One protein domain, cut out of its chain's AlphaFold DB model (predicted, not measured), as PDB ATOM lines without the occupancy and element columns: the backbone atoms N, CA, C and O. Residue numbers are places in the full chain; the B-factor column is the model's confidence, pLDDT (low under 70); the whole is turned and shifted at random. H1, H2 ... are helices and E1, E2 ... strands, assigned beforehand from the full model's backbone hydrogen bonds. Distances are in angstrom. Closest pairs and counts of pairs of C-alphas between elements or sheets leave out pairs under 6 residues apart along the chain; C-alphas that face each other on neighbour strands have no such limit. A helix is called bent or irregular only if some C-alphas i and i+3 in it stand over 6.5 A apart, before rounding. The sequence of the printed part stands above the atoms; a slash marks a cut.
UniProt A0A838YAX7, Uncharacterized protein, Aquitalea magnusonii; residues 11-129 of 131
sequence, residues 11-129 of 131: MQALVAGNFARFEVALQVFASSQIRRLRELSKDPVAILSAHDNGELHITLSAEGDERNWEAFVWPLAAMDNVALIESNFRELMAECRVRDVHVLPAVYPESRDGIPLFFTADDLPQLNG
ATOM      1  N   MET A  11      34.676  33.807  -6.141       89.75
ATOM      2  CA  MET A  11      34.013  34.379  -4.961       89.75
ATOM      3  C   MET A  11      32.639  34.975  -5.289       89.75
ATOM      4  O   MET A  11      31.677  34.754  -4.562       89.75
ATOM      5  N   GLN A  12      32.525  35.683  -6.414       89.69
ATOM      6  CA  GLN A  12      31.256  36.256  -6.864       89.69
ATOM      7  C   GLN A  12      30.279  35.159  -7.303       89.69
ATOM      8  O   GLN A  12      29.087  35.260  -7.036       89.69
ATOM      9  N   ALA A  13      30.781  34.091  -7.929       89.81
ATOM     10  CA  ALA A  13      29.978  32.935  -8.310       89.81
ATOM     11  C   ALA A  13      29.397  32.208  -7.086       89.81
ATOM     12  O   ALA A  13      28.241  31.796  -7.125       89.81
ATOM     13  N   LEU A  14      30.164  32.089  -5.994       89.62
ATOM     14  CA  LEU A  14      29.687  31.503  -4.738       89.62
ATOM     15  C   LEU A  14      28.554  32.329  -4.121       89.62
ATOM     16  O   LEU A  14      27.504  31.772  -3.807       89.62
ATOM     17  N   VAL A  15      28.735  33.649  -4.007       90.81
ATOM     18  CA  VAL A  15      27.704  34.559  -3.473       90.81
ATOM     19  C   VAL A  15      26.448  34.522  -4.346       90.81
ATOM     20  O   VAL A  15      25.350  34.279  -3.849       90.81
ATOM     21  N   ALA A  16      26.604  34.671  -5.664       90.25
ATOM     22  CA  ALA A  16      25.485  34.647  -6.602       90.25
ATOM     23  C   ALA A  16      24.756  33.292  -6.620       90.25
ATOM     24  O   ALA A  16      23.533  33.250  -6.754       90.25
ATOM     25  N   GLY A  17      25.490  32.185  -6.483       91.44
ATOM     26  CA  GLY A  17      24.922  30.842  -6.408       91.44
ATOM     27  C   GLY A  17      24.130  30.612  -5.124       91.44
ATOM     28  O   GLY A  17      23.039  30.046  -5.182       91.44
ATOM     29  N   ASN A  18      24.642  31.084  -3.981       92.12
ATOM     30  CA  ASN A  18      23.938  30.990  -2.703       92.12
ATOM     31  C   ASN A  18      22.631  31.789  -2.736       92.12
ATOM     32  O   ASN A  18      21.570  31.241  -2.444       92.12
ATOM     33  N   PHE A  19      22.702  33.039  -3.200       94.19
ATOM     34  CA  PHE A  19      21.528  33.884  -3.388       94.19
ATOM     35  C   PHE A  19      20.486  33.212  -4.290       94.19
ATOM     36  O   PHE A  19      19.337  33.052  -3.892       94.19
ATOM     37  N   ALA A  20      20.892  32.740  -5.474       93.56
ATOM     38  CA  ALA A  20      19.981  32.105  -6.427       93.56
ATOM     39  C   ALA A  20      19.314  30.841  -5.860       93.56
ATOM     40  O   ALA A  20      18.158  30.551  -6.167       93.56
ATOM     41  N   ARG A  21      20.031  30.070  -5.033       95.12
ATOM     42  CA  ARG A  21      19.474  28.885  -4.374       95.12
ATOM     43  C   ARG A  21      18.350  29.265  -3.412       95.12
ATOM     44  O   ARG A  21      17.289  28.643  -3.461       95.12
ATOM     45  N   PHE A  22      18.584  30.243  -2.542       96.94
ATOM     46  CA  PHE A  22      17.581  30.679  -1.573       96.94
ATOM     47  C   PHE A  22      16.425  31.430  -2.235       96.94
ATOM     48  O   PHE A  22      15.283  31.214  -1.853       96.94
ATOM     49  N   GLU A  23      16.690  32.203  -3.287       96.31
ATOM     50  CA  GLU A  23      15.666  32.857  -4.104       96.31
ATOM     51  C   GLU A  23      14.670  31.839  -4.679       96.31
ATOM     52  O   GLU A  23      13.461  31.974  -4.495       96.31
ATOM     53  N   VAL A  24      15.160  30.770  -5.315       96.75
ATOM     54  CA  VAL A  24      14.290  29.711  -5.857       96.75
ATOM     55  C   VAL A  24      13.544  28.980  -4.740       96.75
ATOM     56  O   VAL A  24      12.359  28.679  -4.880       96.75
ATOM     57  N   ALA A  25      14.214  28.699  -3.621       97.94
ATOM     58  CA  ALA A  25      13.574  28.051  -2.481       97.94
ATOM     59  C   ALA A  25      12.436  28.914  -1.904       97.94
ATOM     60  O   ALA A  25      11.346  28.396  -1.657       97.94
ATOM     61  N   LEU A  26      12.653  30.226  -1.787       98.31
ATOM     62  CA  LEU A  26      11.652  31.197  -1.360       98.31
ATOM     63  C   LEU A  26      10.465  31.250  -2.332       98.31
ATOM     64  O   LEU A  26       9.322  31.253  -1.888       98.31
ATOM     65  N   GLN A  27      10.702  31.224  -3.646       97.88
ATOM     66  CA  GLN A  27       9.629  31.180  -4.652       97.88
ATOM     67  C   GLN A  27       8.747  29.930  -4.515       97.88
ATOM     68  O   GLN A  27       7.514  30.013  -4.573       97.88
ATOM     69  N   VAL A  28       9.358  28.761  -4.309       98.00
ATOM     70  CA  VAL A  28       8.631  27.495  -4.113       98.00
ATOM     71  C   VAL A  28       7.843  27.517  -2.803       98.00
ATOM     72  O   VAL A  28       6.655  27.186  -2.801       98.00
ATOM     73  N   PHE A  29       8.469  27.962  -1.712       98.44
ATOM     74  CA  PHE A  29       7.805  28.150  -0.423       98.44
ATOM     75  C   PHE A  29       6.602  29.089  -0.567       98.44
ATOM     76  O   PHE A  29       5.465  28.677  -0.333       98.44
ATOM     77  N   ALA A  30       6.826  30.309  -1.055       98.12
ATOM     78  CA  ALA A  30       5.807  31.343  -1.112       98.12
ATOM     79  C   ALA A  30       4.614  30.929  -1.973       98.12
ATOM     80  O   ALA A  30       3.466  30.995  -1.534       98.12
ATOM     81  N   SER A  31       4.876  30.434  -3.184       96.81
ATOM     82  CA  SER A  31       3.815  30.012  -4.101       96.81
ATOM     83  C   SER A  31       2.981  28.850  -3.556       96.81
ATOM     84  O   SER A  31       1.787  28.764  -3.856       96.81
ATOM     85  N   SER A  32       3.575  27.953  -2.760       97.75
ATOM     86  CA  SER A  32       2.845  26.843  -2.143       97.75
ATOM     87  C   SER A  32       1.931  27.320  -1.012       97.75
ATOM     88  O   SER A  32       0.740  27.004  -1.031       97.75
ATOM     89  N   GLN A  33       2.440  28.162  -0.111       98.38
ATOM     90  CA  GLN A  33       1.686  28.650   1.044       98.38
ATOM     91  C   GLN A  33       0.605  29.662   0.677       98.38
ATOM     92  O   GLN A  33      -0.527  29.554   1.142       98.38
ATOM     93  N   ILE A  34       0.892  30.578  -0.251       98.25
ATOM     94  CA  ILE A  34      -0.102  31.529  -0.767       98.25
ATOM     95  C   ILE A  34      -1.281  30.789  -1.403       98.25
ATOM     96  O   ILE A  34      -2.437  31.169  -1.207       98.25
ATOM     97  N   ARG A  35      -1.010  29.727  -2.172       97.94
ATOM     98  CA  ARG A  35      -2.069  28.911  -2.775       97.94
ATOM     99  C   ARG A  35      -2.898  28.207  -1.702       97.94
ATOM    100  O   ARG A  35      -4.119  28.291  -1.762       97.94
ATOM    101  N   ARG A  36      -2.248  27.586  -0.714       97.81
ATOM    102  CA  ARG A  36      -2.923  26.897   0.393       97.81
ATOM    103  C   ARG A  36      -3.849  27.833   1.178       97.81
ATOM    104  O   ARG A  36      -5.007  27.498   1.395       97.81
ATOM    105  N   LEU A  37      -3.376  29.022   1.550       98.12
ATOM    106  CA  LEU A  37      -4.195  30.027   2.240       98.12
ATOM    107  C   LEU A  37      -5.420  30.431   1.405       98.12
ATOM    108  O   LEU A  37      -6.540  30.486   1.912       98.12
ATOM    109  N   ARG A  38      -5.241  30.630   0.095       97.50
ATOM    110  CA  ARG A  38      -6.350  30.961  -0.816       97.50
ATOM    111  C   ARG A  38      -7.358  29.824  -0.975       97.50
ATOM    112  O   ARG A  38      -8.550  30.098  -1.072       97.50
ATOM    113  N   GLU A  39      -6.917  28.567  -0.978       97.69
ATOM    114  CA  GLU A  39      -7.810  27.396  -0.973       97.69
ATOM    115  C   GLU A  39      -8.689  27.359   0.288       97.69
ATOM    116  O   GLU A  39      -9.848  26.952   0.225       97.69
ATOM    117  N   LEU A  40      -8.180  27.875   1.413       97.00
ATOM    118  CA  LEU A  40      -8.922  28.061   2.665       97.00
ATOM    119  C   LEU A  40      -9.767  29.348   2.696       97.00
ATOM    120  O   LEU A  40     -10.317  29.694   3.740       97.00
ATOM    121  N   SER A  41      -9.902  30.056   1.567       97.12
ATOM    122  CA  SER A  41     -10.592  31.354   1.468       97.12
ATOM    123  C   SER A  41     -10.031  32.423   2.414       97.12
ATOM    124  O   SER A  41     -10.768  33.282   2.896       97.12
ATOM    125  N   LYS A  42      -8.723  32.372   2.685       97.44
ATOM    126  CA  LYS A  42      -8.002  33.364   3.481       97.44
ATOM    127  C   LYS A  42      -7.255  34.350   2.584       97.44
ATOM    128  O   LYS A  42      -6.738  33.975   1.528       97.44
ATOM    129  N   ASP A  43      -7.170  35.601   3.031       97.12
ATOM    130  CA  ASP A  43      -6.303  36.618   2.436       97.12
ATOM    131  C   ASP A  43      -4.882  36.472   3.020       97.12
ATOM    132  O   ASP A  43      -4.716  36.606   4.233       97.12
ATOM    133  N   PRO A  44      -3.856  36.163   2.201       98.19
ATOM    134  CA  PRO A  44      -2.494  35.997   2.696       98.19
ATOM    135  C   PRO A  44      -1.872  37.323   3.140       98.19
ATOM    136  O   PRO A  44      -1.973  38.322   2.423       98.19
ATOM    137  N   VAL A  45      -1.145  37.269   4.251       98.44
ATOM    138  CA  VAL A  45      -0.292  38.331   4.790       98.44
ATOM    139  C   VAL A  45       1.142  37.816   4.825       98.44
ATOM    140  O   VAL A  45       1.401  36.719   5.333       98.44
ATOM    141  N   ALA A  46       2.069  38.593   4.269       98.62
ATOM    142  CA  ALA A  46       3.487  38.260   4.230       98.62
ATOM    143  C   ALA A  46       4.288  39.189   5.144       98.62
ATOM    144  O   ALA A  46       4.163  40.408   5.037       98.62
ATOM    145  N   ILE A  47       5.140  38.631   6.002       98.56
ATOM    146  CA  ILE A  47       5.987  39.413   6.909       98.56
ATOM    147  C   ILE A  47       7.444  38.994   6.727       98.56
ATOM    148  O   ILE A  47       7.746  37.806   6.694       98.56
ATOM    149  N   LEU A  48       8.338  39.973   6.612       98.56
ATOM    150  CA  LEU A  48       9.788  39.807   6.638       98.56
ATOM    151  C   LEU A  48      10.345  40.463   7.908       98.56
ATOM    152  O   LEU A  48      10.098  41.647   8.152       98.56
ATOM    153  N   SER A  49      11.129  39.720   8.685       98.31
ATOM    154  CA  SER A  49      11.820  40.208   9.881       98.31
ATOM    155  C   SER A  49      13.287  39.795   9.886       98.31
ATOM    156  O   SER A  49      13.640  38.716   9.416       98.31
ATOM    157  N   ALA A  50      14.149  40.659  10.421       97.88
ATOM    158  CA  ALA A  50      15.563  40.362  10.630       97.88
ATOM    159  C   ALA A  50      15.814  39.952  12.084       97.88
ATOM    160  O   ALA A  50      15.227  40.540  12.995       97.88
ATOM    161  N   HIS A  51      16.699  38.979  12.295       97.94
ATOM    162  CA  HIS A  51      17.020  38.431  13.610       97.94
ATOM    163  C   HIS A  51      18.514  38.554  13.946       97.94
ATOM    164  O   HIS A  51      19.376  38.621  13.065       97.94
ATOM    165  N   ASP A  52      18.825  38.633  15.239       96.56
ATOM    166  CA  ASP A  52      20.170  38.890  15.773       96.56
ATOM    167  C   ASP A  52      21.174  37.738  15.584       96.56
ATOM    168  O   ASP A  52      22.384  37.955  15.674       96.56
ATOM    169  N   ASN A  53      20.694  36.547  15.227       96.62
ATOM    170  CA  ASN A  53      21.499  35.404  14.791       96.62
ATOM    171  C   ASN A  53      21.925  35.481  13.307       96.62
ATOM    172  O   ASN A  53      22.604  34.579  12.815       96.62
ATOM    173  N   GLY A  54      21.572  36.558  12.596       96.94
ATOM    174  CA  GLY A  54      21.907  36.737  11.184       96.94
ATOM    175  C   GLY A  54      20.940  36.029  10.237       96.94
ATOM    176  O   GLY A  54      21.337  35.639   9.141       96.94
ATOM    177  N   GLU A  55      19.682  35.863  10.630       97.94
ATOM    178  CA  GLU A  55      18.647  35.266   9.792       97.94
ATOM    179  C   GLU A  55      17.583  36.289   9.390       97.94
ATOM    180  O   GLU A  55      17.241  37.210  10.135       97.94
ATOM    181  N   LEU A  56      17.043  36.118   8.184       98.38
ATOM    182  CA  LEU A  56      15.783  36.731   7.793       98.38
ATOM    183  C   LEU A  56      14.682  35.681   7.892       98.38
ATOM    184  O   LEU A  56      14.784  34.608   7.295       98.38
ATOM    185  N   HIS A  57      13.620  35.998   8.616       98.38
ATOM    186  CA  HIS A  57      12.433  35.163   8.700       98.38
ATOM    187  C   HIS A  57      11.361  35.745   7.789       98.38
ATOM    188  O   HIS A  57      11.034  36.928   7.868       98.38
ATOM    189  N   ILE A  58      10.824  34.905   6.911       98.62
ATOM    190  CA  ILE A  58       9.708  35.241   6.034       98.62
ATOM    191  C   ILE A  58       8.540  34.360   6.425       98.62
ATOM    192  O   ILE A  58       8.634  33.138   6.331       98.62
ATOM    193  N   THR A  59       7.431  34.961   6.827       98.50
ATOM    194  CA  THR A  59       6.220  34.232   7.190       98.50
ATOM    195  C   THR A  59       5.104  34.519   6.203       98.50
ATOM    196  O   THR A  59       4.985  35.618   5.654       98.50
ATOM    197  N   LEU A  60       4.283  33.502   5.965       98.62
ATOM    198  CA  LEU A  60       3.021  33.624   5.251       98.62
ATOM    199  C   LEU A  60       1.923  33.082   6.149       98.62
ATOM    200  O   LEU A  60       1.966  31.929   6.575       98.62
ATOM    201  N   SER A  61       0.958  33.940   6.450       98.38
ATOM    202  CA  SER A  61      -0.122  33.672   7.398       98.38
ATOM    203  C   SER A  61      -1.403  34.375   6.952       98.38
ATOM    204  O   SER A  61      -1.439  34.990   5.884       98.38
ATOM    205  N   ALA A  62      -2.463  34.270   7.745       97.81
ATOM    206  CA  ALA A  62      -3.691  35.028   7.558       97.81
ATOM    207  C   ALA A  62      -4.281  35.402   8.920       97.81
ATOM    208  O   ALA A  62      -4.100  34.668   9.889       97.81
ATOM    209  N   GLU A  63      -5.006  36.519   8.973       95.81
ATOM    210  CA  GLU A  63      -5.647  36.997  10.201       95.81
ATOM    211  C   GLU A  63      -6.640  35.958  10.759       95.81
ATOM    212  O   GLU A  63      -7.448  35.351  10.028       95.81
ATOM    213  N   GLY A  64      -6.557  35.728  12.069       93.38
ATOM    214  CA  GLY A  64      -7.367  34.757  12.797       93.38
ATOM    215  C   GLY A  64      -7.152  33.309  12.345       93.38
ATOM    216  O   GLY A  64      -8.088  32.504  12.407       93.38
ATOM    217  N   ASP A  65      -5.970  32.975  11.816       91.12
ATOM    218  CA  ASP A  65      -5.579  31.612  11.440       91.12
ATOM    219  C   ASP A  65      -4.269  31.188  12.121       91.12
ATOM    220  O   ASP A  65      -3.204  31.098  11.512       91.12
ATOM    221  N   GLU A  66      -4.379  30.852  13.406       88.50
ATOM    222  CA  GLU A  66      -3.253  30.450  14.262       88.50
ATOM    223  C   GLU A  66      -2.546  29.158  13.810       88.50
ATOM    224  O   GLU A  66      -1.467  28.829  14.304       88.50
ATOM    225  N   ARG A  67      -3.160  28.371  12.914       90.12
ATOM    226  CA  ARG A  67      -2.698  27.012  12.579       90.12
ATOM    227  C   ARG A  67      -2.113  26.880  11.185       90.12
ATOM    228  O   ARG A  67      -1.309  25.976  10.970       90.12
ATOM    229  N   ASN A  68      -2.543  27.706  10.233       92.50
ATOM    230  CA  ASN A  68      -2.145  27.576   8.832       92.50
ATOM    231  C   ASN A  68      -1.173  28.679   8.413       92.50
ATOM    232  O   ASN A  68      -1.352  29.303   7.372       92.50
ATOM    233  N   TRP A  69      -0.130  28.894   9.207       96.75
ATOM    234  CA  TRP A  69       1.015  29.693   8.795       96.75
ATOM    235  C   TRP A  69       2.238  28.800   8.595       96.75
ATOM    236  O   TRP A  69       2.366  27.740   9.207       96.75
ATOM    237  N   GLU A  70       3.146  29.244   7.737       97.75
ATOM    238  CA  GLU A  70       4.471  28.646   7.609       97.75
ATOM    239  C   GLU A  70       5.532  29.744   7.501       97.75
ATOM    240  O   GLU A  70       5.235  30.896   7.162       97.75
ATOM    241  N   ALA A  71       6.780  29.373   7.787       97.75
ATOM    242  CA  ALA A  71       7.929  30.259   7.702       97.75
ATOM    243  C   ALA A  71       9.041  29.684   6.830       97.75
ATOM    244  O   ALA A  71       9.251  28.473   6.746       97.75
ATOM    245  N   PHE A  72       9.789  30.598   6.232       98.44
ATOM    246  CA  PHE A  72      11.029  30.354   5.528       98.44
ATOM    247  C   PHE A  72      12.141  31.157   6.195       98.44
ATOM    248  O   PHE A  72      12.005  32.362   6.401       98.44
ATOM    249  N   VAL A  73      13.244  30.484   6.510       98.25
ATOM    250  CA  VAL A  73      14.427  31.100   7.117       98.25
ATOM    251  C   VAL A  73      15.503  31.244   6.049       98.25
ATOM    252  O   VAL A  73      15.924  30.258   5.437       98.25
ATOM    253  N   TRP A  74      15.946  32.477   5.830       98.25
ATOM    254  CA  TRP A  74      17.082  32.800   4.978       98.25
ATOM    255  C   TRP A  74      18.283  33.163   5.863       98.25
ATOM    256  O   TRP A  74      18.352  34.291   6.357       98.25
ATOM    257  N   PRO A  75      19.250  32.251   6.058       97.44
ATOM    258  CA  PRO A  75      20.473  32.566   6.786       97.44
ATOM    259  C   PRO A  75      21.355  33.498   5.953       97.44
ATOM    260  O   PRO A  75      21.671  33.196   4.799       97.44
ATOM    261  N   LEU A  76      21.757  34.630   6.529       96.38
ATOM    262  CA  LEU A  76      22.582  35.622   5.849       96.38
ATOM    263  C   LEU A  76      24.052  35.202   5.860       96.38
ATOM    264  O   LEU A  76      24.672  34.997   6.905       96.38
ATOM    265  N   ALA A  77      24.645  35.135   4.674       93.50
ATOM    266  CA  ALA A  77      26.088  35.084   4.522       93.50
ATOM    267  C   ALA A  77      26.695  36.490   4.654       93.50
ATOM    268  O   ALA A  77      26.064  37.498   4.345       93.50
ATOM    269  N   ALA A  78      27.978  36.569   5.016       90.12
ATOM    270  CA  ALA A  78      28.678  37.845   5.222       90.12
ATOM    271  C   ALA A  78      28.691  38.788   3.998       90.12
ATOM    272  O   ALA A  78      28.941  39.980   4.146       90.12
ATOM    273  N   MET A  79      28.471  38.259   2.791       91.75
ATOM    274  CA  MET A  79      28.430  39.031   1.544       91.75
ATOM    275  C   MET A  79      27.015  39.198   0.976       91.75
ATOM    276  O   MET A  79      26.875  39.704  -0.139       91.75
ATOM    277  N   ASP A  80      25.982  38.766   1.700       93.50
ATOM    278  CA  ASP A  80      24.607  38.930   1.245       93.50
ATOM    279  C   ASP A  80      24.186  40.401   1.287       93.50
ATOM    280  O   ASP A  80      24.545  41.172   2.179       93.50
ATOM    281  N   ASN A  81      23.399  40.796   0.289       94.25
ATOM    282  CA  ASN A  81      22.816  42.125   0.206       94.25
ATOM    283  C   ASN A  81      21.359  42.062   0.675       94.25
ATOM    284  O   ASN A  81      20.476  41.678  -0.089       94.25
ATOM    285  N   VAL A  82      21.115  42.468   1.921       95.12
ATOM    286  CA  VAL A  82      19.775  42.442   2.532       95.12
ATOM    287  C   VAL A  82      18.774  43.297   1.754       95.12
ATOM    288  O   VAL A  82      17.640  42.869   1.568       95.12
ATOM    289  N   ALA A  83      19.189  44.451   1.222       96.25
ATOM    290  CA  ALA A  83      18.300  45.313   0.440       96.25
ATOM    291  C   ALA A  83      17.836  44.638  -0.863       96.25
ATOM    292  O   ALA A  83      16.687  44.800  -1.263       96.25
ATOM    293  N   LEU A  84      18.712  43.850  -1.498       96.19
ATOM    294  CA  LEU A  84      18.355  43.048  -2.672       96.19
ATOM    295  C   LEU A  84      17.427  41.879  -2.305       96.19
ATOM    296  O   LEU A  84      16.494  41.568  -3.039       96.19
ATOM    297  N   ILE A  85      17.668  41.220  -1.167       97.38
ATOM    298  CA  ILE A  85      16.787  40.144  -0.693       97.38
ATOM    299  C   ILE A  85      15.388  40.702  -0.395       97.38
ATOM    300  O   ILE A  85      14.391  40.122  -0.825       97.38
ATOM    301  N   GLU A  86      15.304  41.857   0.273       97.88
ATOM    302  CA  GLU A  86      14.039  42.548   0.534       97.88
ATOM    303  C   GLU A  86      13.322  42.933  -0.767       97.88
ATOM    304  O   GLU A  86      12.121  42.681  -0.893       97.88
ATOM    305  N   SER A  87      14.027  43.517  -1.747       97.88
ATOM    306  CA  SER A  87      13.405  43.884  -3.025       97.88
ATOM    307  C   SER A  87      12.835  42.663  -3.740       97.88
ATOM    308  O   SER A  87      11.674  42.693  -4.147       97.88
ATOM    309  N   ASN A  88      13.588  41.560  -3.802       97.25
ATOM    310  CA  ASN A  88      13.128  40.325  -4.439       97.25
ATOM    311  C   ASN A  88      11.936  39.707  -3.696       97.25
ATOM    312  O   ASN A  88      11.008  39.205  -4.328       97.25
ATOM    313  N   PHE A  89      11.920  39.772  -2.362       98.38
ATOM    314  CA  PHE A  89      10.766  39.357  -1.568       98.38
ATOM    315  C   PHE A  89       9.515  40.178  -1.921       98.38
ATOM    316  O   PHE A  89       8.461  39.603  -2.200       98.38
ATOM    317  N   ARG A  90       9.622  41.512  -1.963       98.44
ATOM    318  CA  ARG A  90       8.496  42.399  -2.304       98.44
ATOM    319  C   ARG A  90       7.989  42.167  -3.725       98.44
ATOM    320  O   ARG A  90       6.778  42.105  -3.930       98.44
ATOM    321  N   GLU A  91       8.898  42.017  -4.684       98.12
ATOM    322  CA  GLU A  91       8.566  41.704  -6.076       98.12
ATOM    323  C   GLU A  91       7.819  40.372  -6.176       98.12
ATOM    324  O   GLU A  91       6.734  40.322  -6.754       98.12
ATOM    325  N   LEU A  92       8.316  39.324  -5.514       98.00
ATOM    326  CA  LEU A  92       7.659  38.019  -5.476       98.00
ATOM    327  C   LEU A  92       6.245  38.092  -4.876       98.00
ATOM    328  O   LEU A  92       5.310  37.484  -5.407       98.00
ATOM    329  N   MET A  93       6.061  38.837  -3.780       98.50
ATOM    330  CA  MET A  93       4.737  39.034  -3.180       98.50
ATOM    331  C   MET A  93       3.788  39.762  -4.141       98.50
ATOM    332  O   MET A  93       2.635  39.346  -4.300       98.50
ATOM    333  N   ALA A  94       4.276  40.795  -4.833       98.06
ATOM    334  CA  ALA A  94       3.508  41.534  -5.830       98.06
ATOM    335  C   ALA A  94       3.111  40.650  -7.028       98.06
ATOM    336  O   ALA A  94       1.941  40.640  -7.421       98.06
ATOM    337  N   GLU A  95       4.037  39.846  -7.559       97.12
ATOM    338  CA  GLU A  95       3.774  38.862  -8.621       97.12
ATOM    339  C   GLU A  95       2.712  37.842  -8.199       97.12
ATOM    340  O   GLU A  95       1.793  37.519  -8.958       97.12
ATOM    341  N   CYS A  96       2.779  37.386  -6.946       97.06
ATOM    342  CA  CYS A  96       1.800  36.474  -6.370       97.06
ATOM    343  C   CYS A  96       0.473  37.152  -5.990       97.06
ATOM    344  O   CYS A  96      -0.459  36.456  -5.569       97.06
ATOM    345  N   ARG A  97       0.338  38.476  -6.163       97.44
ATOM    346  CA  ARG A  97      -0.820  39.303  -5.769       97.44
ATOM    347  C   ARG A  97      -1.134  39.247  -4.271       97.44
ATOM    348  O   ARG A  97      -2.304  39.227  -3.881       97.44
ATOM    349  N   VAL A  98      -0.110  39.161  -3.436       98.25
ATOM    350  CA  VAL A  98      -0.241  39.385  -1.994       98.25
ATOM    351  C   VAL A  98      -0.265  40.894  -1.779       98.25
ATOM    352  O   VAL A  98       0.648  41.597  -2.202       98.25
ATOM    353  N   ARG A  99      -1.364  41.400  -1.215       95.94
ATOM    354  CA  ARG A  99      -1.577  42.846  -1.023       95.94
ATOM    355  C   ARG A  99      -1.001  43.336   0.296       95.94
ATOM    356  O   ARG A  99      -0.587  44.487   0.376       95.94
ATOM    357  N   ASP A 100      -1.005  42.462   1.291       97.69
ATOM    358  CA  ASP A 100      -0.607  42.783   2.646       97.69
ATOM    359  C   ASP A 100       0.808  42.257   2.909       97.69
ATOM    360  O   ASP A 100       1.032  41.050   3.040       97.69
ATOM    361  N   VAL A 101       1.785  43.163   2.840       98.25
ATOM    362  CA  VAL A 101       3.215  42.840   2.877       98.25
ATOM    363  C   VAL A 101       3.921  43.785   3.835       98.25
ATOM    364  O   VAL A 101       4.028  44.987   3.580       98.25
ATOM    365  N   HIS A 102       4.482  43.220   4.896       98.00
ATOM    366  CA  HIS A 102       5.195  43.949   5.930       98.00
ATOM    367  C   HIS A 102       6.672  43.578   5.946       98.00
ATOM    368  O   HIS A 102       7.044  42.410   5.890       98.00
ATOM    369  N   VAL A 103       7.522  44.593   6.064       97.62
ATOM    370  CA  VAL A 103       8.933  44.418   6.413       97.62
ATOM    371  C   VAL A 103       9.131  45.142   7.726       97.62
ATOM    372  O   VAL A 103       8.875  46.345   7.815       97.62
ATOM    373  N   LEU A 104       9.510  44.396   8.756       96.88
ATOM    374  CA  LEU A 104       9.658  44.947  10.090       96.88
ATOM    375  C   LEU A 104      10.980  45.731  10.190       96.88
ATOM    376  O   LEU A 104      12.006  45.250   9.715       96.88
ATOM    377  N   PRO A 105      10.983  46.930  10.804       92.56
ATOM    378  CA  PRO A 105      12.116  47.856  10.714       92.56
ATOM    379  C   PRO A 105      13.264  47.557  11.690       92.56
ATOM    380  O   PRO A 105      14.340  48.140  11.563       92.56
ATOM    381  N   ALA A 106      13.035  46.703  12.688       94.12
ATOM    382  CA  ALA A 106      13.993  46.392  13.743       94.12
ATOM    383  C   ALA A 106      14.645  45.015  13.544       94.12
ATOM    384  O   ALA A 106      14.165  44.182  12.774       94.12
ATOM    385  N   VAL A 107      15.732  44.785  14.284       95.88
ATOM    386  CA  VAL A 107      16.319  43.453  14.470       95.88
ATOM    387  C   VAL A 107      15.734  42.853  15.743       95.88
ATOM    388  O   VAL A 107      15.748  43.492  16.796       95.88
ATOM    389  N   TYR A 108      15.211  41.640  15.634       96.81
ATOM    390  CA  TYR A 108      14.527  40.927  16.706       96.81
ATOM    391  C   TYR A 108      15.407  39.806  17.272       96.81
ATOM    392  O   TYR A 108      16.328  39.351  16.595       96.81
ATOM    393  N   PRO A 109      15.150  39.332  18.501       96.75
ATOM    394  CA  PRO A 109      15.836  38.147  19.001       96.75
ATOM    395  C   PRO A 109      15.480  36.919  18.152       96.75
ATOM    396  O   PRO A 109      14.344  36.784  17.692       96.75
ATOM    397  N   GLU A 110      16.424  35.997  17.965       94.62
ATOM    398  CA  GLU A 110      16.179  34.692  17.324       94.62
ATOM    399  C   GLU A 110      15.016  33.926  17.978       94.62
ATOM    400  O   GLU A 110      14.211  33.287  17.299       94.62
ATOM    401  N   SER A 111      14.914  33.989  19.307       94.31
ATOM    402  CA  SER A 111      13.909  33.258  20.074       94.31
ATOM    403  C   SER A 111      13.344  34.076  21.228       94.31
ATOM    404  O   SER A 111      13.982  34.985  21.763       94.31
ATOM    405  N   ARG A 112      12.131  33.719  21.644       92.50
ATOM    406  CA  ARG A 112      11.470  34.235  22.841       92.50
ATOM    407  C   ARG A 112      11.076  33.052  23.712       92.50
ATOM    408  O   ARG A 112      10.421  32.128  23.244       92.50
ATOM    409  N   ASP A 113      11.525  33.061  24.965       91.88
ATOM    410  CA  ASP A 113      11.279  31.977  25.926       91.88
ATOM    411  C   ASP A 113      11.731  30.586  25.415       91.88
ATOM    412  O   ASP A 113      11.136  29.558  25.732       91.88
ATOM    413  N   GLY A 114      12.800  30.552  24.606       89.25
ATOM    414  CA  GLY A 114      13.359  29.328  24.019       89.25
ATOM    415  C   GLY A 114      12.638  28.818  22.766       89.25
ATOM    416  O   GLY A 114      12.990  27.753  22.261       89.25
ATOM    417  N   ILE A 115      11.652  29.558  22.253       90.75
ATOM    418  CA  ILE A 115      10.916  29.232  21.027       90.75
ATOM    419  C   ILE A 115      11.372  30.179  19.909       90.75
ATOM    420  O   ILE A 115      11.374  31.392  20.141       90.75
ATOM    421  N   PRO A 116      11.748  29.675  18.715       94.06
ATOM    422  CA  PRO A 116      12.077  30.522  17.572       94.06
ATOM    423  C   PRO A 116      10.982  31.552  17.290       94.06
ATOM    424  O   PRO A 116       9.793  31.220  17.270       94.06
ATOM    425  N   LEU A 117      11.384  32.806  17.103       95.94
ATOM    426  CA  LEU A 117      10.462  33.921  16.956       95.94
ATOM    427  C   LEU A 117      10.056  34.094  15.489       95.94
ATOM    428  O   LEU A 117      10.880  34.403  14.630       95.94
ATOM    429  N   PHE A 118       8.761  33.963  15.227       96.75
ATOM    430  CA  PHE A 118       8.141  34.241  13.938       96.75
ATOM    431  C   PHE A 118       6.961  35.181  14.153       96.75
ATOM    432  O   PHE A 118       6.186  34.982  15.085       96.75
ATOM    433  N   PHE A 119       6.830  36.191  13.296       96.75
ATOM    434  CA  PHE A 119       5.695  37.111  13.321       96.75
ATOM    435  C   PHE A 119       4.634  36.661  12.330       96.75
ATOM    436  O   PHE A 119       4.948  36.311  11.196       96.75
ATOM    437  N   THR A 120       3.380  36.705  12.736       97.06
ATOM    438  CA  THR A 120       2.212  36.366  11.925       97.06
ATOM    439  C   THR A 120       1.301  37.581  11.771       97.06
ATOM    440  O   THR A 120       1.521  38.623  12.392       97.06
ATOM    441  N   ALA A 121       0.271  37.467  10.929       96.62
ATOM    442  CA  ALA A 121      -0.726  38.517  10.730       96.62
ATOM    443  C   ALA A 121      -1.319  39.027  12.058       96.62
ATOM    444  O   ALA A 121      -1.502  40.230  12.232       96.62
ATOM    445  N   ASP A 122      -1.538  38.122  13.013       95.25
ATOM    446  CA  ASP A 122      -2.156  38.433  14.305       95.25
ATOM    447  C   ASP A 122      -1.224  39.230  15.245       95.25
ATOM    448  O   ASP A 122      -1.690  39.872  16.192       95.25
ATOM    449  N   ASP A 123       0.084  39.263  14.964       94.19
ATOM    450  CA  ASP A 123       1.081  40.011  15.742       94.19
ATOM    451  C   ASP A 123       1.211  41.479  15.290       94.19
ATOM    452  O   ASP A 123       1.649  42.343  16.057       94.19
ATOM    453  N   LEU A 124       0.797  41.807  14.060       90.75
ATOM    454  CA  LEU A 124       0.939  43.149  13.474       90.75
ATOM    455  C   LEU A 124       0.309  44.284  14.303       90.75
ATOM    456  O   LEU A 124       0.953  45.331  14.447       90.75
ATOM    457  N   PRO A 125      -0.894  44.134  14.898       86.19
ATOM    458  CA  PRO A 125      -1.476  45.182  15.736       86.19
ATOM    459  C   PRO A 125      -0.596  45.550  16.937       86.19
ATOM    460  O   PRO A 125      -0.597  46.695  17.383       86.19
ATOM    461  N   GLN A 126       0.167  44.586  17.453       78.50
ATOM    462  CA  GLN A 126       0.996  44.744  18.646       78.50
ATOM    463  C   GLN A 126       2.324  45.431  18.299       78.50
ATOM    464  O   GLN A 126       2.825  46.234  19.084       78.50
ATOM    465  N   LEU A 127       2.845  45.181  17.094       75.69
ATOM    466  CA  LEU A 127       4.067  45.797  16.572       75.69
ATOM    467  C   LEU A 127       3.887  47.289  16.248       75.69
ATOM    468  O   LEU A 127       4.774  48.094  16.519       75.69
ATOM    469  N   ASN A 128       2.717  47.684  15.738       62.09
ATOM    470  CA  ASN A 128       2.413  49.085  15.414       62.09
ATOM    471  C   ASN A 128       2.229  49.982  16.654       62.09
ATOM    472  O   ASN A 128       2.253  51.204  16.533       62.09
ATOM    473  N   GLY A 129       2.045  49.396  17.843       53.31
ATOM    474  CA  GLY A 129       1.918  50.119  19.113       53.31
ATOM    475  C   GLY A 129       3.246  50.424  19.817       53.31
ATOM    476  O   GLY A 129       3.226  50.998  20.903       53.31
TER     477      GLY A 129
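This is residues 11 to 129 of the 131 residues of an uncharacterized protein of Aquitalea magnusonii (UniProt A0A838YAX7). A twisted sheet of four strands has two helices side by side over one face, the long H1 over E3 and E2 and the shorter H2 over E1. On the opposite face the last helix, H3, lies slantwise over E1 and E4. The 119 printed residues have three named helices and four named strands, in the order H1 E1 E2 E3 H2 E4 H3; the sheet runs E3 E2 E1 E4 and is mixed, and the class is mixed, helices and strands. The whole is compact, with a radius of gyration of the C-alphas of 14.3 A and spans of 45 by 32 by 22 A.

Begin with E1, residues 45 to 51, E2, residues 55 to 61, and E3, residues 70 to 75: they form a meander, each strand the antiparallel neighbour of the one before, and two hairpins, E1 with E2 and E2 with E3. Look for N 47 and O 59 at 3.0 A, and for N 58 and O 72 at 2.8 A. Edge strand E4, residues 100 to 108, is parallel to E1 at 15 degrees, with N 48 and O 102 2.9 A apart; it bends by 69 degrees at residue 105. H1, residues 11 to 39, is on the sheet at a height of 9.5 A, along the strands; its closest C-alphas to E3 are those of Phe 22 and Trp 74, 6.9 A. H2, residues 82 to 95, is on the same face at a height of 9.7 A, over E1 and only just over E2, where 3 of its C-alphas fall. H1 and H2 are close but not clearly touching, Gln 27 and Leu 92 having the closest C-alphas at 7.2 A; they run the same way at a shallow tilt of 34 degrees, only just short of steep. E3, H2 and E4 form a split strand-helix-strand unit, two strands running the same way with E2 and E1 between them, and its crossover is right-handed. H3, residues 121 to 129, is on the opposite face at a height of 10.4 A; the closest C-alphas of H3 and E1 are those of Ala 121 and Val 45, 6.0 A. In H1 and H2 every O i to N i+4 pair is within hydrogen-bond range; in H3 2 of 5 are, beside 4 of 6 O i to N i+3 pairs.

Find C-alpha 45 at (-0.292, 38.331, 4.790); from there E1 runs 19.4 A. E2 covers 19.0 A, E3 16.5 A and E4 20.7 A. Find C-alpha 11 at (34.013, 34.379, -4.961), where H1 begins its 42.6 A. H2 spans 19.8 A. H3 spans 14.6 A and ends at C-alpha 129, (1.918, 50.119, 19.113); it is only just irregular, with C-alphas 122 and 125 6.9 A apart.

The C-alphas of Met 11 and Ser 41 are the two farthest apart, 45.2 A. The printed part has no cut. The link from E4 to H3, residues 109 to 120, is long, and in it residues 111 to 112 pair antiparallel with 115 to 116. The mean pLDDT of the printed part is 94.9; look at residues 128 to 129 for the values under 70.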